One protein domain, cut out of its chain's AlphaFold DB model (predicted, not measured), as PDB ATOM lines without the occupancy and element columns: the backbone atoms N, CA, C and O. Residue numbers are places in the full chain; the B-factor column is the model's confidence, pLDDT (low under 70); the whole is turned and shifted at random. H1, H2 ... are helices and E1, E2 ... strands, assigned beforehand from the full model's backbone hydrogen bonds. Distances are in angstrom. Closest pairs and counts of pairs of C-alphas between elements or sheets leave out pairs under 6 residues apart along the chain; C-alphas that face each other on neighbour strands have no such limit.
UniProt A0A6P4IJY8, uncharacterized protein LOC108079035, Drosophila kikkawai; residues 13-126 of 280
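Overview. This is residues 13 to 126 of the 280 residues of the protein "uncharacterized protein LOC108079035" of Drosophila kikkawai (UniProt A0A6P4IJY8). A small three-strand sheet lies between two helices, the long H1 across one face and H6 over the other, and a cluster of crossed helices, H2 and H3, packs beside its edge strand E1. H1 reaches from the sheet to this cluster, and the chain with the short H4 and H5 folds back past H2 to E1. You have 114 printed residues with six named helices and three named strands, in the order H1 H2 H3 H4 H5 E1 H6 E2 E3. The sheet's order is E1 E3 E2, antiparallel, and the class is mostly helix. The whole is compact, with a radius of gyration of the C-alphas of 13.7 A and spans of 37 by 32 by 23 A.

Arrangement. Start with H1, residues 13 to 34, whose residues 27 to 32 touch H2, residues 41 to 55, about perpendicular at 89 degrees; the closest C-alphas, of Cys 32 and Pro 41, are 5.4 A apart. H2 is the hub, touching three helices. It touches H3, residues 59 to 72, only just about perpendicular at 71 degrees, the closest C-alphas being those of Cys 52 and Gly 62, 4.9 A. H4, residues 75 to 80, is close to H2 but not clearly touching, with C-alphas 43 and 78 at 6.8 A. H5, residues 84 to 87, only just touches H2, with 3 pairs of C-alphas within 8 A, the closest those of Asn 46 and Ala 87, 6.1 A. Next look at E1, residues 91 to 93: its closest C-alpha pair with H2 is Ile 91 and Arg 49, 5.5 A. E1 is the antiparallel neighbour of E3, residues 120 to 125, with N 93 and O 120 at 2.9 A. E3 forms a hairpin with E2, residues 110 to 114, where N 113 and O 121 are 2.8 A apart. H6, residues 95 to 106, is on the sheet at a height of 8.6 A; H1 is on the opposite face at 8.8 A. E1, H6 and E2 make a split strand-helix-strand unit, two strands of one sheet joined through a helix, with E3 between them in the sheet, and its crossover is right-handed. Every O i to N i+4 pair is within hydrogen-bond range in H2 and H4, against 16 of 18 in H1, 8 of 10 in H3 and 6 of 8 in H6; H5 is too short for such a pair.

Along the chain. Find C-alpha 13 at (-10.133, 2.009, 15.639), where H1 begins its 32.8 A. H2 measures 21.0 A, H3 19.8 A, H6 17.5 A, E2 13.3 A and E3 13.8 A; E3 ends at C-alpha 125, (2.627, -4.021, -4.315).

Size, cuts and confidence. The C-alphas farthest apart, of Leu 76 and Arg 106, are 39.9 A apart. The printed part has no cut and no long link. Confidence is low, under 70, at residues 13 to 15, 84 and 86 to 89.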
ATOM      1  N   GLY A  13     -11.400   1.384  16.029       56.50
ATOM      2  CA  GLY A  13     -10.133   2.009  15.639       56.50
ATOM      3  C   GLY A  13      -8.931   1.051  15.630       56.50
ATOM      4  O   GLY A  13      -8.088   1.142  14.738       56.50
ATOM      5  N   CYS A  14      -8.884   0.083  16.550       55.41
ATOM      6  CA  CYS A  14      -7.782  -0.874  16.696       55.41
ATOM      7  C   CYS A  14      -7.716  -1.859  15.516       55.41
ATOM      8  O   CYS A  14      -6.638  -2.153  14.997       55.41
ATOM      9  N   LEU A  15      -8.870  -2.311  15.011       59.31
ATOM     10  CA  LEU A  15      -8.928  -3.197  13.841       59.31
ATOM     11  C   LEU A  15      -8.400  -2.500  12.578       59.31
ATOM     12  O   LEU A  15      -7.623  -3.090  11.825       59.31
ATOM     13  N   ARG A  16      -8.748  -1.223  12.378       75.06
ATOM     14  CA  ARG A  16      -8.282  -0.435  11.225       75.06
ATOM     15  C   ARG A  16      -6.779  -0.138  11.300       75.06
ATOM     16  O   ARG A  16      -6.094  -0.112  10.279       75.06
ATOM     17  N   GLU A  17      -6.249   0.081  12.496       78.31
ATOM     18  CA  GLU A  17      -4.824   0.344  12.703       78.31
ATOM     19  C   GLU A  17      -3.966  -0.914  12.511       78.31
ATOM     20  O   GLU A  17      -2.920  -0.865  11.856       78.31
ATOM     21  N   ASN A  18      -4.461  -2.067  12.966       81.38
ATOM     22  CA  ASN A  18      -3.844  -3.363  12.693       81.38
ATOM     23  C   ASN A  18      -3.809  -3.675  11.189       81.38
ATOM     24  O   ASN A  18      -2.769  -4.095  10.682       81.38
ATOM     25  N   GLN A  19      -4.887  -3.382  10.453       82.62
ATOM     26  CA  GLN A  19      -4.915  -3.522   8.992       82.62
ATOM     27  C   GLN A  19      -3.876  -2.628   8.303       82.62
ATOM     28  O   GLN A  19      -3.127  -3.107   7.454       82.62
ATOM     29  N   LYS A  20      -3.758  -1.353   8.698       82.56
ATOM     30  CA  LYS A  20      -2.725  -0.443   8.162       82.56
ATOM     31  C   LYS A  20      -1.313  -0.955   8.438       82.56
ATOM     32  O   LYS A  20      -0.448  -0.916   7.560       82.56
ATOM     33  N   ARG A  21      -1.071  -1.463   9.652       85.94
ATOM     34  CA  ARG A  21       0.217  -2.057  10.036       85.94
ATOM     35  C   ARG A  21       0.537  -3.285   9.183       85.94
ATOM     36  O   ARG A  21       1.678  -3.447   8.751       85.94
ATOM     37  N   GLU A  22      -0.460  -4.115   8.900       88.06
ATOM     38  CA  GLU A  22      -0.310  -5.291   8.048       88.06
ATOM     39  C   GLU A  22      -0.060  -4.920   6.577       88.06
ATOM     40  O   GLU A  22       0.878  -5.435   5.967       88.06
ATOM     41  N   GLN A  23      -0.837  -3.990   6.012       87.06
ATOM     42  CA  GLN A  23      -0.636  -3.456   4.657       87.06
ATOM     43  C   GLN A  23       0.791  -2.923   4.491       87.06
ATOM     44  O   GLN A  23       1.516  -3.306   3.570       87.06
ATOM     45  N   ARG A  24       1.249  -2.125   5.460       88.00
ATOM     46  CA  ARG A  24       2.627  -1.638   5.514       88.00
ATOM     47  C   ARG A  24       3.638  -2.784   5.534       88.00
ATOM     48  O   ARG A  24       4.599  -2.757   4.769       88.00
ATOM     49  N   ALA A  25       3.443  -3.795   6.380       89.50
ATOM     50  CA  ALA A  25       4.345  -4.945   6.446       89.50
ATOM     51  C   ALA A  25       4.426  -5.690   5.100       89.50
ATOM     52  O   ALA A  25       5.516  -6.091   4.682       89.50
ATOM     53  N   ARG A  26       3.301  -5.818   4.382       89.94
ATOM     54  CA  ARG A  26       3.255  -6.400   3.030       89.94
ATOM     55  C   ARG A  26       4.056  -5.565   2.027       89.94
ATOM     56  O   ARG A  26       4.840  -6.136   1.271       89.94
ATOM     57  N   LEU A  27       3.923  -4.237   2.054       90.88
ATOM     58  CA  LEU A  27       4.698  -3.331   1.194       90.88
ATOM     59  C   LEU A  27       6.197  -3.389   1.496       90.88
ATOM     60  O   LEU A  27       6.998  -3.549   0.579       90.88
ATOM     61  N   ILE A  28       6.586  -3.332   2.771       92.12
ATOM     62  CA  ILE A  28       7.992  -3.453   3.189       92.12
ATOM     63  C   ILE A  28       8.582  -4.769   2.690       92.12
ATOM     64  O   ILE A  28       9.670  -4.790   2.113       92.12
ATOM     65  N   LYS A  29       7.850  -5.873   2.866       92.25
ATOM     66  CA  LYS A  29       8.276  -7.190   2.393       92.25
ATOM     67  C   LYS A  29       8.457  -7.214   0.874       92.25
ATOM     68  O   LYS A  29       9.446  -7.770   0.402       92.25
ATOM     69  N   ALA A  30       7.547  -6.600   0.120       91.50
ATOM     70  CA  ALA A  30       7.642  -6.514  -1.333       91.50
ATOM     71  C   ALA A  30       8.856  -5.686  -1.791       91.50
ATOM     72  O   ALA A  30       9.598  -6.114  -2.674       91.50
ATOM     73  N   LEU A  31       9.103  -4.536  -1.159       91.94
ATOM     74  CA  LEU A  31      10.207  -3.637  -1.511       91.94
ATOM     75  C   LEU A  31      11.582  -4.133  -1.057       91.94
ATOM     76  O   LEU A  31      12.600  -3.732  -1.620       91.94
ATOM     77  N   CYS A  32      11.628  -5.049  -0.088       91.25
ATOM     78  CA  CYS A  32      12.867  -5.629   0.425       91.25
ATOM     79  C   CYS A  32      13.751  -6.241  -0.682       91.25
ATOM     80  O   CYS A  32      14.973  -6.249  -0.565       91.25
ATOM     81  N   CYS A  33      13.163  -6.697  -1.796       89.81
ATOM     82  CA  CYS A  33      13.916  -7.284  -2.906       89.81
ATOM     83  C   CYS A  33      14.758  -6.286  -3.731       89.81
ATOM     84  O   CYS A  33      15.626  -6.730  -4.489       89.81
ATOM     85  N   PHE A  34      14.531  -4.976  -3.572       91.50
ATOM     86  CA  PHE A  34      15.302  -3.894  -4.212       91.50
ATOM     87  C   PHE A  34      16.229  -3.161  -3.242       91.50
ATOM     88  O   PHE A  34      16.978  -2.271  -3.635       91.50
ATOM     89  N   LYS A  35      16.157  -3.525  -1.964       93.06
ATOM     90  CA  LYS A  35      16.852  -2.853  -0.881       93.06
ATOM     91  C   LYS A  35      18.382  -2.948  -1.050       93.06
ATOM     92  O   LYS A  35      18.896  -4.057  -1.226       93.06
ATOM     93  N   PRO A  36      19.123  -1.841  -0.885       91.56
ATOM     94  CA  PRO A  36      20.578  -1.856  -0.733       91.56
ATOM     95  C   PRO A  36      21.032  -2.740   0.440       91.56
ATOM     96  O   PRO A  36      20.292  -2.939   1.408       91.56
ATOM     97  N   GLN A  37      22.238  -3.308   0.378       90.38
ATOM     98  CA  GLN A  37      22.703  -4.266   1.398       90.38
ATOM     99  C   GLN A  37      22.767  -3.655   2.805       90.38
ATOM    100  O   GLN A  37      22.453  -4.332   3.780       90.38
ATOM    101  N   ASP A  38      23.091  -2.370   2.885       91.00
ATOM    102  CA  ASP A  38      23.294  -1.570   4.089       91.00
ATOM    103  C   ASP A  38      22.009  -0.970   4.688       91.00
ATOM    104  O   ASP A  38      22.046  -0.445   5.797       91.00
ATOM    105  N   ALA A  39      20.872  -1.038   3.988       91.88
ATOM    106  CA  ALA A  39      19.609  -0.474   4.471       91.88
ATOM    107  C   ALA A  39      18.807  -1.461   5.337       91.88
ATOM    108  O   ALA A  39      18.797  -2.661   5.071       91.88
ATOM    109  N   ASN A  40      18.032  -0.983   6.309       93.06
ATOM    110  CA  ASN A  40      16.929  -1.751   6.905       93.06
ATOM    111  C   ASN A  40      15.727  -1.760   5.927       93.06
ATOM    112  O   ASN A  40      15.461  -0.729   5.302       93.06
ATOM    113  N   PRO A  41      14.976  -2.871   5.751       92.50
ATOM    114  CA  PRO A  41      13.748  -2.871   4.946       92.50
ATOM    115  C   PRO A  41      12.776  -1.731   5.277       92.50
ATOM    116  O   PRO A  41      12.188  -1.146   4.369       92.50
ATOM    117  N   GLN A  42      12.650  -1.382   6.559       91.94
ATOM    118  CA  GLN A  42      11.842  -0.247   7.006       91.94
ATOM    119  C   GLN A  42      12.386   1.090   6.490       91.94
ATOM    120  O   GLN A  42      11.625   1.883   5.934       91.94
ATOM    121  N   GLN A  43      13.693   1.320   6.630       93.44
ATOM    122  CA  GLN A  43      14.323   2.555   6.172       93.44
ATOM    123  C   GLN A  43      14.182   2.725   4.658       93.44
ATOM    124  O   GLN A  43      13.856   3.808   4.180       93.44
ATOM    125  N   PHE A  44      14.378   1.644   3.901       94.25
ATOM    126  CA  PHE A  44      14.253   1.686   2.449       94.25
ATOM    127  C   PHE A  44      12.812   1.958   2.004       94.25
ATOM    128  O   PHE A  44      12.604   2.786   1.125       94.25
ATOM    129  N   TYR A  45      11.812   1.341   2.644       93.88
ATOM    130  CA  TYR A  45      10.403   1.669   2.398       93.88
ATOM    131  C   TYR A  45      10.111   3.154   2.653       93.88
ATOM    132  O   TYR A  45       9.488   3.807   1.816       93.88
ATOM    133  N   ASN A  46      10.596   3.704   3.770       93.88
ATOM    134  CA  ASN A  46      10.388   5.114   4.099       93.88
ATOM    135  C   ASN A  46      11.087   6.045   3.094       93.88
ATOM    136  O   ASN A  46      10.496   7.039   2.677       93.88
ATOM    137  N   CYS A  47      12.288   5.683   2.635       93.56
ATOM    138  CA  CYS A  47      12.997   6.400   1.577       93.56
ATOM    139  C   CYS A  47      12.214   6.373   0.253       93.56
ATOM    140  O   CYS A  47      11.950   7.425  -0.317       93.56
ATOM    141  N   VAL A  48      11.760   5.199  -0.207       94.56
ATOM    142  CA  VAL A  48      10.926   5.060  -1.419       94.56
ATOM    143  C   VAL A  48       9.665   5.911  -1.317       94.56
ATOM    144  O   VAL A  48       9.316   6.618  -2.261       94.56
ATOM    145  N   ARG A  49       8.990   5.870  -0.167       93.00
ATOM    146  CA  ARG A  49       7.798   6.678   0.085       93.00
ATOM    147  C   ARG A  49       8.096   8.168  -0.051       93.00
ATOM    148  O   ARG A  49       7.331   8.873  -0.704       93.00
ATOM    149  N   GLU A  50       9.180   8.647   0.549       92.62
ATOM    150  CA  GLU A  50       9.577  10.050   0.432       92.62
ATOM    151  C   GLU A  50       9.876  10.427  -1.022       92.62
ATOM    152  O   GLU A  50       9.372  11.442  -1.495       92.62
ATOM    153  N   GLN A  51      10.592   9.578  -1.767       94.56
ATOM    154  CA  GLN A  51      10.839   9.801  -3.194       94.56
ATOM    155  C   GLN A  51       9.530   9.907  -3.991       94.56
ATOM    156  O   GLN A  51       9.398  10.804  -4.822       94.56
ATOM    157  N   CYS A  52       8.539   9.055  -3.699       93.44
ATOM    158  CA  CYS A  52       7.218   9.123  -4.333       93.44
ATOM    159  C   CYS A  52       6.498  10.444  -4.033       93.44
ATOM    160  O   CYS A  52       5.843  10.996  -4.911       93.44
ATOM    161  N   ILE A  53       6.616  10.954  -2.804       91.56
ATOM    162  CA  ILE A  53       5.962  12.197  -2.375       91.56
ATOM    163  C   ILE A  53       6.650  13.414  -2.990       91.56
ATOM    164  O   ILE A  53       5.978  14.247  -3.592       91.56
ATOM    165  N   ILE A  54       7.978  13.502  -2.874       93.62
ATOM    166  CA  ILE A  54       8.769  14.633  -3.377       93.62
ATOM    167  C   ILE A  54       8.648  14.744  -4.896       93.62
ATOM    168  O   ILE A  54       8.464  15.838  -5.426       93.62
ATOM    169  N   HIS A  55       8.744  13.619  -5.603       94.31
ATOM    170  CA  HIS A  55       8.728  13.606  -7.065       94.31
ATOM    171  C   HIS A  55       7.346  13.361  -7.662       94.31
ATOM    172  O   HIS A  55       7.219  13.351  -8.885       94.31
ATOM    173  N   ASN A  56       6.323  13.192  -6.819       93.31
ATOM    174  CA  ASN A  56       4.951  12.917  -7.229       93.31
ATOM    175  C   ASN A  56       4.885  11.762  -8.248       93.31
ATOM    176  O   ASN A  56       4.215  11.872  -9.268       93.31
ATOM    177  N   CYS A  57       5.623  10.679  -8.007       93.00
ATOM    178  CA  CYS A  57       5.828   9.609  -8.983       93.00
ATOM    179  C   CYS A  57       5.192   8.275  -8.567       93.00
ATOM    180  O   CYS A  57       4.625   8.126  -7.481       93.00
ATOM    181  N   SER A  58       5.251   7.295  -9.472       93.06
ATOM    182  CA  SER A  58       4.815   5.925  -9.198       93.06
ATOM    183  C   SER A  58       5.753   5.231  -8.204       93.06
ATOM    184  O   SER A  58       6.915   5.606  -8.074       93.06
ATOM    185  N   ILE A  59       5.285   4.165  -7.540       93.19
ATOM    186  CA  ILE A  59       6.170   3.360  -6.678       93.19
ATOM    187  C   ILE A  59       7.320   2.723  -7.466       93.19
ATOM    188  O   ILE A  59       8.418   2.615  -6.935       93.19
ATOM    189  N   ASP A  60       7.088   2.347  -8.728       92.56
ATOM    190  CA  ASP A  60       8.119   1.776  -9.599       92.56
ATOM    191  C   ASP A  60       9.267   2.799  -9.784       92.56
ATOM    192  O   ASP A  60      10.424   2.500  -9.491       92.56
ATOM    193  N   GLU A  61       8.943   4.050 -10.131       93.75
ATOM    194  CA  GLU A  61       9.921   5.148 -10.238       93.75
ATOM    195  C   GLU A  61      10.526   5.551  -8.887       93.75
ATOM    196  O   GLU A  61      11.704   5.902  -8.801       93.75
ATOM    197  N   GLY A  62       9.728   5.529  -7.820       94.94
ATOM    198  CA  GLY A  62      10.185   5.821  -6.465       94.94
ATOM    199  C   GLY A  62      11.243   4.826  -5.994       94.94
ATOM    200  O   GLY A  62      12.227   5.230  -5.376       94.94
ATOM    201  N   VAL A  63      11.085   3.541  -6.332       94.88
ATOM    202  CA  VAL A  63      12.088   2.497  -6.077       94.88
ATOM    203  C   VAL A  63      13.367   2.779  -6.854       94.88
ATOM    204  O   VAL A  63      14.439   2.789  -6.253       94.88
ATOM    205  N   GLU A  64      13.271   3.060  -8.153       94.38
ATOM    206  CA  GLU A  64      14.440   3.378  -8.981       94.38
ATOM    207  C   GLU A  64      15.221   4.568  -8.411       94.38
ATOM    208  O   GLU A  64      16.424   4.467  -8.161       94.38
ATOM    209  N   ARG A  65      14.530   5.666  -8.087       95.38
ATOM    210  CA  ARG A  65      15.148   6.847  -7.470       95.38
ATOM    211  C   ARG A  65      15.760   6.528  -6.114       95.38
ATOM    212  O   ARG A  65      16.907   6.884  -5.879       95.38
ATOM    213  N   ALA A  66      15.049   5.814  -5.242       95.12
ATOM    214  CA  ALA A  66      15.562   5.463  -3.921       95.12
ATOM    215  C   ALA A  66      16.839   4.618  -4.003       95.12
ATOM    216  O   ALA A  66      17.754   4.836  -3.216       95.12
ATOM    217  N   THR A  67      16.952   3.700  -4.969       93.94
ATOM    218  CA  THR A  67      18.191   2.920  -5.147       93.94
ATOM    219  C   THR A  67      19.392   3.778  -5.546       93.94
ATOM    220  O   THR A  67      20.513   3.465  -5.149       93.94
ATOM    221  N   VAL A  68      19.168   4.876  -6.273       94.31
ATOM    222  CA  VAL A  68      20.214   5.830  -6.673       94.31
ATOM    223  C   VAL A  68      20.522   6.827  -5.553       94.31
ATOM    224  O   VAL A  68      21.685   7.140  -5.309       94.31
ATOM    225  N   THR A  69      19.497   7.304  -4.849       94.44
ATOM    226  CA  THR A  69      19.631   8.300  -3.780       94.44
ATOM    227  C   THR A  69      20.196   7.682  -2.504       94.44
ATOM    228  O   THR A  69      20.997   8.315  -1.827       94.44
ATOM    229  N   TRP A  70      19.857   6.433  -2.174       94.88
ATOM    230  CA  TRP A  70      20.237   5.810  -0.903       94.88
ATOM    231  C   TRP A  70      21.743   5.873  -0.580       94.88
ATOM    232  O   TRP A  70      22.092   6.314   0.520       94.88
ATOM    233  N   PRO A  71      22.661   5.527  -1.507       93.62
ATOM    234  CA  PRO A  71      24.098   5.635  -1.263       93.62
ATOM    235  C   PRO A  71      24.569   7.062  -0.955       93.62
ATOM    236  O   PRO A  71      25.544   7.224  -0.227       93.62
ATOM    237  N   THR A  72      23.874   8.082  -1.472       94.25
ATOM    238  CA  THR A  72      24.217   9.501  -1.267       94.25
ATOM    239  C   THR A  72      23.774  10.052   0.089       94.25
ATOM    240  O   THR A  72      24.299  11.071   0.531       94.25
ATOM    241  N   LEU A  73      22.851   9.372   0.778       93.19
ATOM    242  CA  LEU A  73      22.351   9.801   2.084       93.19
ATOM    243  C   LEU A  73      23.390   9.570   3.183       93.19
ATOM    244  O   LEU A  73      23.986   8.491   3.269       93.19
ATOM    245  N   GLY A  74      23.551  10.552   4.074       94.06
ATOM    246  CA  GLY A  74      24.405  10.435   5.260       94.06
ATOM    247  C   GLY A  74      23.816   9.501   6.328       94.06
ATOM    248  O   GLY A  74      22.618   9.230   6.335       94.06
ATOM    249  N   LYS A  75      24.640   9.032   7.277       92.06
ATOM    250  CA  LYS A  75      24.193   8.114   8.351       92.06
ATOM    251  C   LYS A  75      23.031   8.678   9.174       92.06
ATOM    252  O   LYS A  75      22.029   7.994   9.337       92.06
ATOM    253  N   LEU A  76      23.124   9.947   9.574       91.06
ATOM    254  CA  LEU A  76      22.080  10.627  10.347       91.06
ATOM    255  C   LEU A  76      20.731  10.651   9.603       91.06
ATOM    256  O   LEU A  76      19.692  10.389  10.193       91.06
ATOM    257  N   GLN A  77      20.742  10.895   8.287       90.31
ATOM    258  CA  GLN A  77      19.530  10.854   7.456       90.31
ATOM    259  C   GLN A  77      18.974   9.433   7.310       90.31
ATOM    260  O   GLN A  77      17.775   9.239   7.176       90.31
ATOM    261  N   ARG A  78      19.826   8.407   7.332       92.06
ATOM    262  CA  ARG A  78      19.357   7.015   7.298       92.06
ATOM    263  C   ARG A  78      18.694   6.611   8.614       92.06
ATOM    264  O   ARG A  78      17.717   5.869   8.601       92.06
ATOM    265  N   GLU A  79      19.189   7.124   9.736       90.62
ATOM    266  CA  GLU A  79      18.617   6.897  11.067       90.62
ATOM    267  C   GLU A  79      17.231   7.538  11.221       90.62
ATOM    268  O   GLU A  79      16.338   6.920  11.802       90.62
ATOM    269  N   THR A  80      16.981   8.713  10.626       89.62
ATOM    270  CA  THR A  80      15.638   9.327  10.665       89.62
ATOM    271  C   THR A  80      14.582   8.450   9.990       89.62
ATOM    272  O   THR A  80      13.445   8.381  10.471       89.62
ATOM    273  N   TYR A  81      14.958   7.701   8.947       90.38
ATOM    274  CA  TYR A  81      14.081   6.727   8.293       90.38
ATOM    275  C   TYR A  81      13.768   5.491   9.133       90.38
ATOM    276  O   TYR A  81      12.880   4.730   8.753       90.38
ATOM    277  N   ASP A  82      14.445   5.259  10.254       87.12
ATOM    278  CA  ASP A  82      14.092   4.155  11.149       87.12
ATOM    279  C   ASP A  82      12.921   4.531  12.077       87.12
ATOM    280  O   ASP A  82      12.205   3.660  12.574       87.12
ATOM    281  N   SER A  83      12.644   5.831  12.239       79.75
ATOM    282  CA  SER A  83      11.579   6.328  13.115       79.75
ATOM    283  C   SER A  83      10.171   5.897  12.673       79.75
ATOM    284  O   SER A  83       9.814   5.932  11.490       79.75
ATOM    285  N   GLN A  84       9.321   5.549  13.648       69.75
ATOM    286  CA  GLN A  84       7.914   5.206  13.394       69.75
ATOM    287  C   GLN A  84       7.110   6.376  12.805       69.75
ATOM    288  O   GLN A  84       6.226   6.150  11.984       69.75
ATOM    289  N   ARG A  85       7.482   7.630  13.104       70.56
ATOM    290  CA  ARG A  85       6.798   8.811  12.548       70.56
ATOM    291  C   ARG A  85       6.836   8.875  11.018       70.56
ATOM    292  O   ARG A  85       5.891   9.353  10.402       70.56
ATOM    293  N   HIS A  86       7.904   8.376  10.391       68.81
ATOM    294  CA  HIS A  86       8.006   8.312   8.925       68.81
ATOM    295  C   HIS A  86       7.270   7.097   8.337       68.81
ATOM    296  O   HIS A  86       6.961   7.069   7.145       68.81
ATOM    297  N   ALA A  87       6.980   6.107   9.183       62.09
ATOM    298  CA  ALA A  87       6.470   4.794   8.825       62.09
ATOM    299  C   ALA A  87       4.941   4.671   8.829       62.09
ATOM    300  O   ALA A  87       4.428   3.736   8.217       62.09
ATOM    301  N   GLU A  88       4.219   5.557   9.513       64.50
ATOM    302  CA  GLU A  88       2.764   5.437   9.717       64.50
ATOM    303  C   GLU A  88       1.930   5.732   8.469       64.50
ATOM    304  O   GLU A  88       0.793   5.272   8.344       64.50
ATOM    305  N   LEU A  89       2.478   6.496   7.530       67.81
ATOM    306  CA  LEU A  89       1.709   6.967   6.394       67.81
ATOM    307  C   LEU A  89       1.825   5.998   5.204       67.81
ATOM    308  O   LEU A  89       2.931   5.567   4.853       67.81
ATOM    309  N   PRO A  90       0.709   5.678   4.528       81.75
ATOM    310  CA  PRO A  90       0.743   4.890   3.304       81.75
ATOM    311  C   PRO A  90       1.445   5.664   2.177       81.75
ATOM    312  O   PRO A  90       1.645   6.883   2.263       81.75
ATOM    313  N   ILE A  91       1.826   4.959   1.109       86.75
ATOM    314  CA  ILE A  91       2.367   5.586  -0.103       86.75
ATOM    315  C   ILE A  91       1.182   6.177  -0.886       86.75
ATOM    316  O   ILE A  91       0.319   5.414  -1.333       86.75
ATOM    317  N   PRO A  92       1.078   7.512  -1.023       89.56
ATOM    318  CA  PRO A  92      -0.009   8.122  -1.777       89.56
ATOM    319  C   PRO A  92       0.176   7.873  -3.276       89.56
ATOM    320  O   PRO A  92       1.300   7.852  -3.773       89.56
ATOM    321  N   VAL A  93      -0.933   7.720  -4.000       91.12
ATOM    322  CA  VAL A  93      -0.924   7.658  -5.463       91.12
ATOM    323  C   VAL A  93      -1.197   9.058  -6.022       91.12
ATOM    324  O   VAL A  93      -2.274   9.611  -5.777       91.12
ATOM    325  N   PRO A  94      -0.262   9.635  -6.796       91.12
ATOM    326  CA  PRO A  94      -0.455  10.912  -7.471       91.12
ATOM    327  C   PRO A  94      -1.715  10.955  -8.337       91.12
ATOM    328  O   PRO A  94      -2.008  10.016  -9.078       91.12
ATOM    329  N   ARG A  95      -2.426  12.093  -8.331       90.50
ATOM    330  CA  ARG A  95      -3.678  12.263  -9.097       90.50
ATOM    331  C   ARG A  95      -3.503  11.993 -10.595       90.50
ATOM    332  O   ARG A  95      -4.366  11.376 -11.213       90.50
ATOM    333  N   HIS A  96      -2.386  12.425 -11.174       91.31
ATOM    334  CA  HIS A  96      -2.095  12.231 -12.597       91.31
ATOM    335  C   HIS A  96      -1.727  10.779 -12.950       91.31
ATOM    336  O   HIS A  96      -1.774  10.408 -14.118       91.31
ATOM    337  N   LEU A  97      -1.414   9.942 -11.954       92.88
ATOM    338  CA  LEU A  97      -1.108   8.523 -12.136       92.88
ATOM    339  C   LEU A  97      -2.291   7.610 -11.826       92.88
ATOM    340  O   LEU A  97      -2.154   6.400 -11.976       92.88
ATOM    341  N   LEU A  98      -3.456   8.142 -11.439       93.25
ATOM    342  CA  LEU A  98      -4.610   7.319 -11.059       93.25
ATOM    343  C   LEU A  98      -5.024   6.342 -12.157       93.25
ATOM    344  O   LEU A  98      -5.266   5.174 -11.874       93.25
ATOM    345  N   TYR A  99      -5.051   6.784 -13.416       94.44
ATOM    346  CA  TYR A  99      -5.392   5.900 -14.531       94.44
ATOM    347  C   TYR A  99      -4.411   4.724 -14.651       94.44
ATOM    348  O   TYR A  99      -4.823   3.568 -14.744       94.44
ATOM    349  N   HIS A 100      -3.110   5.013 -14.580       92.50
ATOM    350  CA  HIS A 100      -2.064   3.995 -14.601       92.50
ATOM    351  C   HIS A 100      -2.135   3.081 -13.367       92.50
ATOM    352  O   HIS A 100      -1.985   1.867 -13.484       92.50
ATOM    353  N   ALA A 101      -2.435   3.635 -12.194       91.81
ATOM    354  CA  ALA A 101      -2.603   2.878 -10.963       91.81
ATOM    355  C   ALA A 101      -3.772   1.885 -11.064       91.81
ATOM    356  O   ALA A 101      -3.599   0.713 -10.737       91.81
ATOM    357  N   PHE A 102      -4.921   2.303 -11.603       93.94
ATOM    358  CA  PHE A 102      -6.044   1.398 -11.862       93.94
ATOM    359  C   PHE A 102      -5.713   0.342 -12.915       93.94
ATOM    360  O   PHE A 102      -6.156  -0.801 -12.809       93.94
ATOM    361  N   GLN A 103      -4.917   0.686 -13.928       93.56
ATOM    362  CA  GLN A 103      -4.432  -0.297 -14.895       93.56
ATOM    363  C   GLN A 103      -3.554  -1.359 -14.215       93.56
ATOM    364  O   GLN A 103      -3.718  -2.554 -14.464       93.56
ATOM    365  N   LYS A 104      -2.658  -0.946 -13.312       93.19
ATOM    366  CA  LYS A 104      -1.807  -1.848 -12.521       93.19
ATOM    367  C   LYS A 104      -2.609  -2.695 -11.533       93.19
ATOM    368  O   LYS A 104      -2.276  -3.863 -11.339       93.19
ATOM    369  N   GLU A 105      -3.665  -2.139 -10.949       93.44
ATOM    370  CA  GLU A 105      -4.590  -2.867 -10.080       93.44
ATOM    371  C   GLU A 105      -5.360  -3.949 -10.843       93.44
ATOM    372  O   GLU A 105      -5.362  -5.107 -10.431       93.44
ATOM    373  N   ARG A 106      -5.904  -3.626 -12.024       92.56
ATOM    374  CA  ARG A 106      -6.552  -4.611 -12.914       92.56
ATOM    375  C   ARG A 106      -5.606  -5.730 -13.343       92.56
ATOM    376  O   ARG A 106      -6.021  -6.878 -13.449       92.56
ATOM    377  N   ASN A 107      -4.331  -5.406 -13.540       91.12
ATOM    378  CA  ASN A 107      -3.288  -6.382 -13.859       91.12
ATOM    379  C   ASN A 107      -2.802  -7.173 -12.626       91.12
ATOM    380  O   ASN A 107      -1.859  -7.955 -12.730       91.12
ATOM    381  N   GLY A 108      -3.398  -6.953 -11.448       89.75
ATOM    382  CA  GLY A 108      -3.065  -7.644 -10.203       89.75
ATOM    383  C   GLY A 108      -1.685  -7.299  -9.639       89.75
ATOM    384  O   GLY A 108      -1.190  -8.016  -8.763       89.75
ATOM    385  N   MET A 109      -1.051  -6.236 -10.143       90.81
ATOM    386  CA  MET A 109       0.248  -5.772  -9.664       90.81
ATOM    387  C   MET A 109       0.104  -4.936  -8.396       90.81
ATOM    388  O   MET A 109       0.928  -5.046  -7.491       90.81
ATOM    389  N   TRP A 110      -0.904  -4.070  -8.343       93.06
ATOM    390  CA  TRP A 110      -1.119  -3.125  -7.246       93.06
ATOM    391  C   TRP A 110      -2.462  -3.407  -6.564       93.06
ATOM    392  O   TRP A 110      -3.347  -4.004  -7.168       93.06
ATOM    393  N   SER A 111      -2.608  -2.973  -5.315       91.25
ATOM    394  CA  SER A 111      -3.897  -2.891  -4.617       91.25
ATOM    395  C   SER A 111      -4.062  -1.470  -4.108       91.25
ATOM    396  O   SER A 111      -3.152  -0.968  -3.436       91.25
ATOM    397  N   LEU A 112      -5.176  -0.822  -4.445       91.19
ATOM    398  CA  LEU A 112      -5.434   0.569  -4.099       91.19
ATOM    399  C   LEU A 112      -6.436   0.673  -2.946       91.19
ATOM    400  O   LEU A 112      -7.544   0.150  -3.000       91.19
ATOM    401  N   GLY A 113      -6.044   1.410  -1.917       88.00
ATOM    402  CA  GLY A 113      -6.894   1.837  -0.814       88.00
ATOM    403  C   GLY A 113      -7.434   3.241  -1.041       88.00
ATOM    404  O   GLY A 113      -6.870   4.034  -1.801       88.00
ATOM    405  N   ARG A 114      -8.520   3.574  -0.343       87.31
ATOM    406  CA  ARG A 114      -9.065   4.935  -0.297       87.31
ATOM    407  C   ARG A 114      -8.593   5.624   0.976       87.31
ATOM    408  O   ARG A 114      -8.797   5.122   2.078       87.31
ATOM    409  N   SER A 115      -7.978   6.789   0.822       80.38
ATOM    410  CA  SER A 115      -7.617   7.646   1.945       80.38
ATOM    411  C   SER A 115      -8.853   8.391   2.454       80.38
ATOM    412  O   SER A 115      -9.770   8.712   1.696       80.38
ATOM    413  N   THR A 116      -8.860   8.716   3.746       73.94
ATOM    414  CA  THR A 116      -9.930   9.493   4.394       73.94
ATOM    415  C   THR A 116     -10.089  10.906   3.821       73.94
ATOM    416  O   THR A 116     -11.130  11.517   4.019       73.94
ATOM    417  N   GLY A 117      -9.093  11.414   3.087       71.25
ATOM    418  CA  GLY A 117      -9.107  12.727   2.433       71.25
ATOM    419  C   GLY A 117      -9.494  12.699   0.951       71.25
ATOM    420  O   GLY A 117      -9.166  13.637   0.230       71.25
ATOM    421  N   GLY A 118     -10.118  11.622   0.459       73.25
ATOM    422  CA  GLY A 118     -10.567  11.531  -0.939       73.25
ATOM    423  C   GLY A 118      -9.460  11.217  -1.955       73.25
ATOM    424  O   GLY A 118      -9.644  11.433  -3.153       73.25
ATOM    425  N   GLY A 119      -8.316  10.703  -1.495       83.75
ATOM    426  CA  GLY A 119      -7.205  10.253  -2.339       83.75
ATOM    427  C   GLY A 119      -7.097   8.729  -2.427       83.75
ATOM    428  O   GLY A 119      -7.762   8.007  -1.687       83.75
ATOM    429  N   TYR A 120      -6.217   8.235  -3.300       89.88
ATOM    430  CA  TYR A 120      -5.878   6.812  -3.379       89.88
ATOM    431  C   TYR A 120      -4.498   6.555  -2.779       89.88
ATOM    432  O   TYR A 120      -3.580   7.366  -2.917       89.88
ATOM    433  N   THR A 121      -4.354   5.422  -2.106       90.06
ATOM    434  CA  THR A 121      -3.110   4.985  -1.470       90.06
ATOM    435  C   THR A 121      -2.759   3.586  -1.928       90.06
ATOM    436  O   THR A 121      -3.641   2.767  -2.156       90.06
ATOM    437  N   LEU A 122      -1.473   3.286  -2.045       89.56
ATOM    438  CA  LEU A 122      -1.030   1.943  -2.374       89.56
ATOM    439  C   LEU A 122      -1.036   1.073  -1.109       89.56
ATOM    440  O   LEU A 122      -0.346   1.398  -0.146       89.56
ATOM    441  N   GLU A 123      -1.796  -0.022  -1.114       89.38
ATOM    442  CA  GLU A 123      -1.922  -0.952   0.022       89.38
ATOM    443  C   GLU A 123      -1.103  -2.228  -0.158       89.38
ATOM    444  O   GLU A 123      -0.579  -2.790   0.803       89.38
ATOM    445  N   ALA A 124      -0.986  -2.698  -1.399       88.44
ATOM    446  CA  ALA A 124      -0.154  -3.836  -1.738       88.44
ATOM    447  C   ALA A 124       0.553  -3.601  -3.068       88.44
ATOM    448  O   ALA A 124       0.019  -2.981  -3.988       88.44
ATOM    449  N   TYR A 125       1.764  -4.137  -3.157       90.00
ATOM    450  CA  TYR A 125       2.627  -4.021  -4.315       90.00
ATOM    451  C   TYR A 125       3.212  -5.389  -4.630       90.00
ATOM    452  O   TYR A 125       3.818  -6.032  -3.772       90.00
ATOM    453  N   LYS A 126       3.030  -5.833  -5.869       90.94
ATOM    454  CA  LYS A 126       3.744  -6.965  -6.440       90.94
ATOM    455  C   LYS A 126       4.737  -6.411  -7.454       90.94
ATOM    456  O   LYS A 126       4.305  -5.903  -8.493       90.94
TER     457      LYS A 126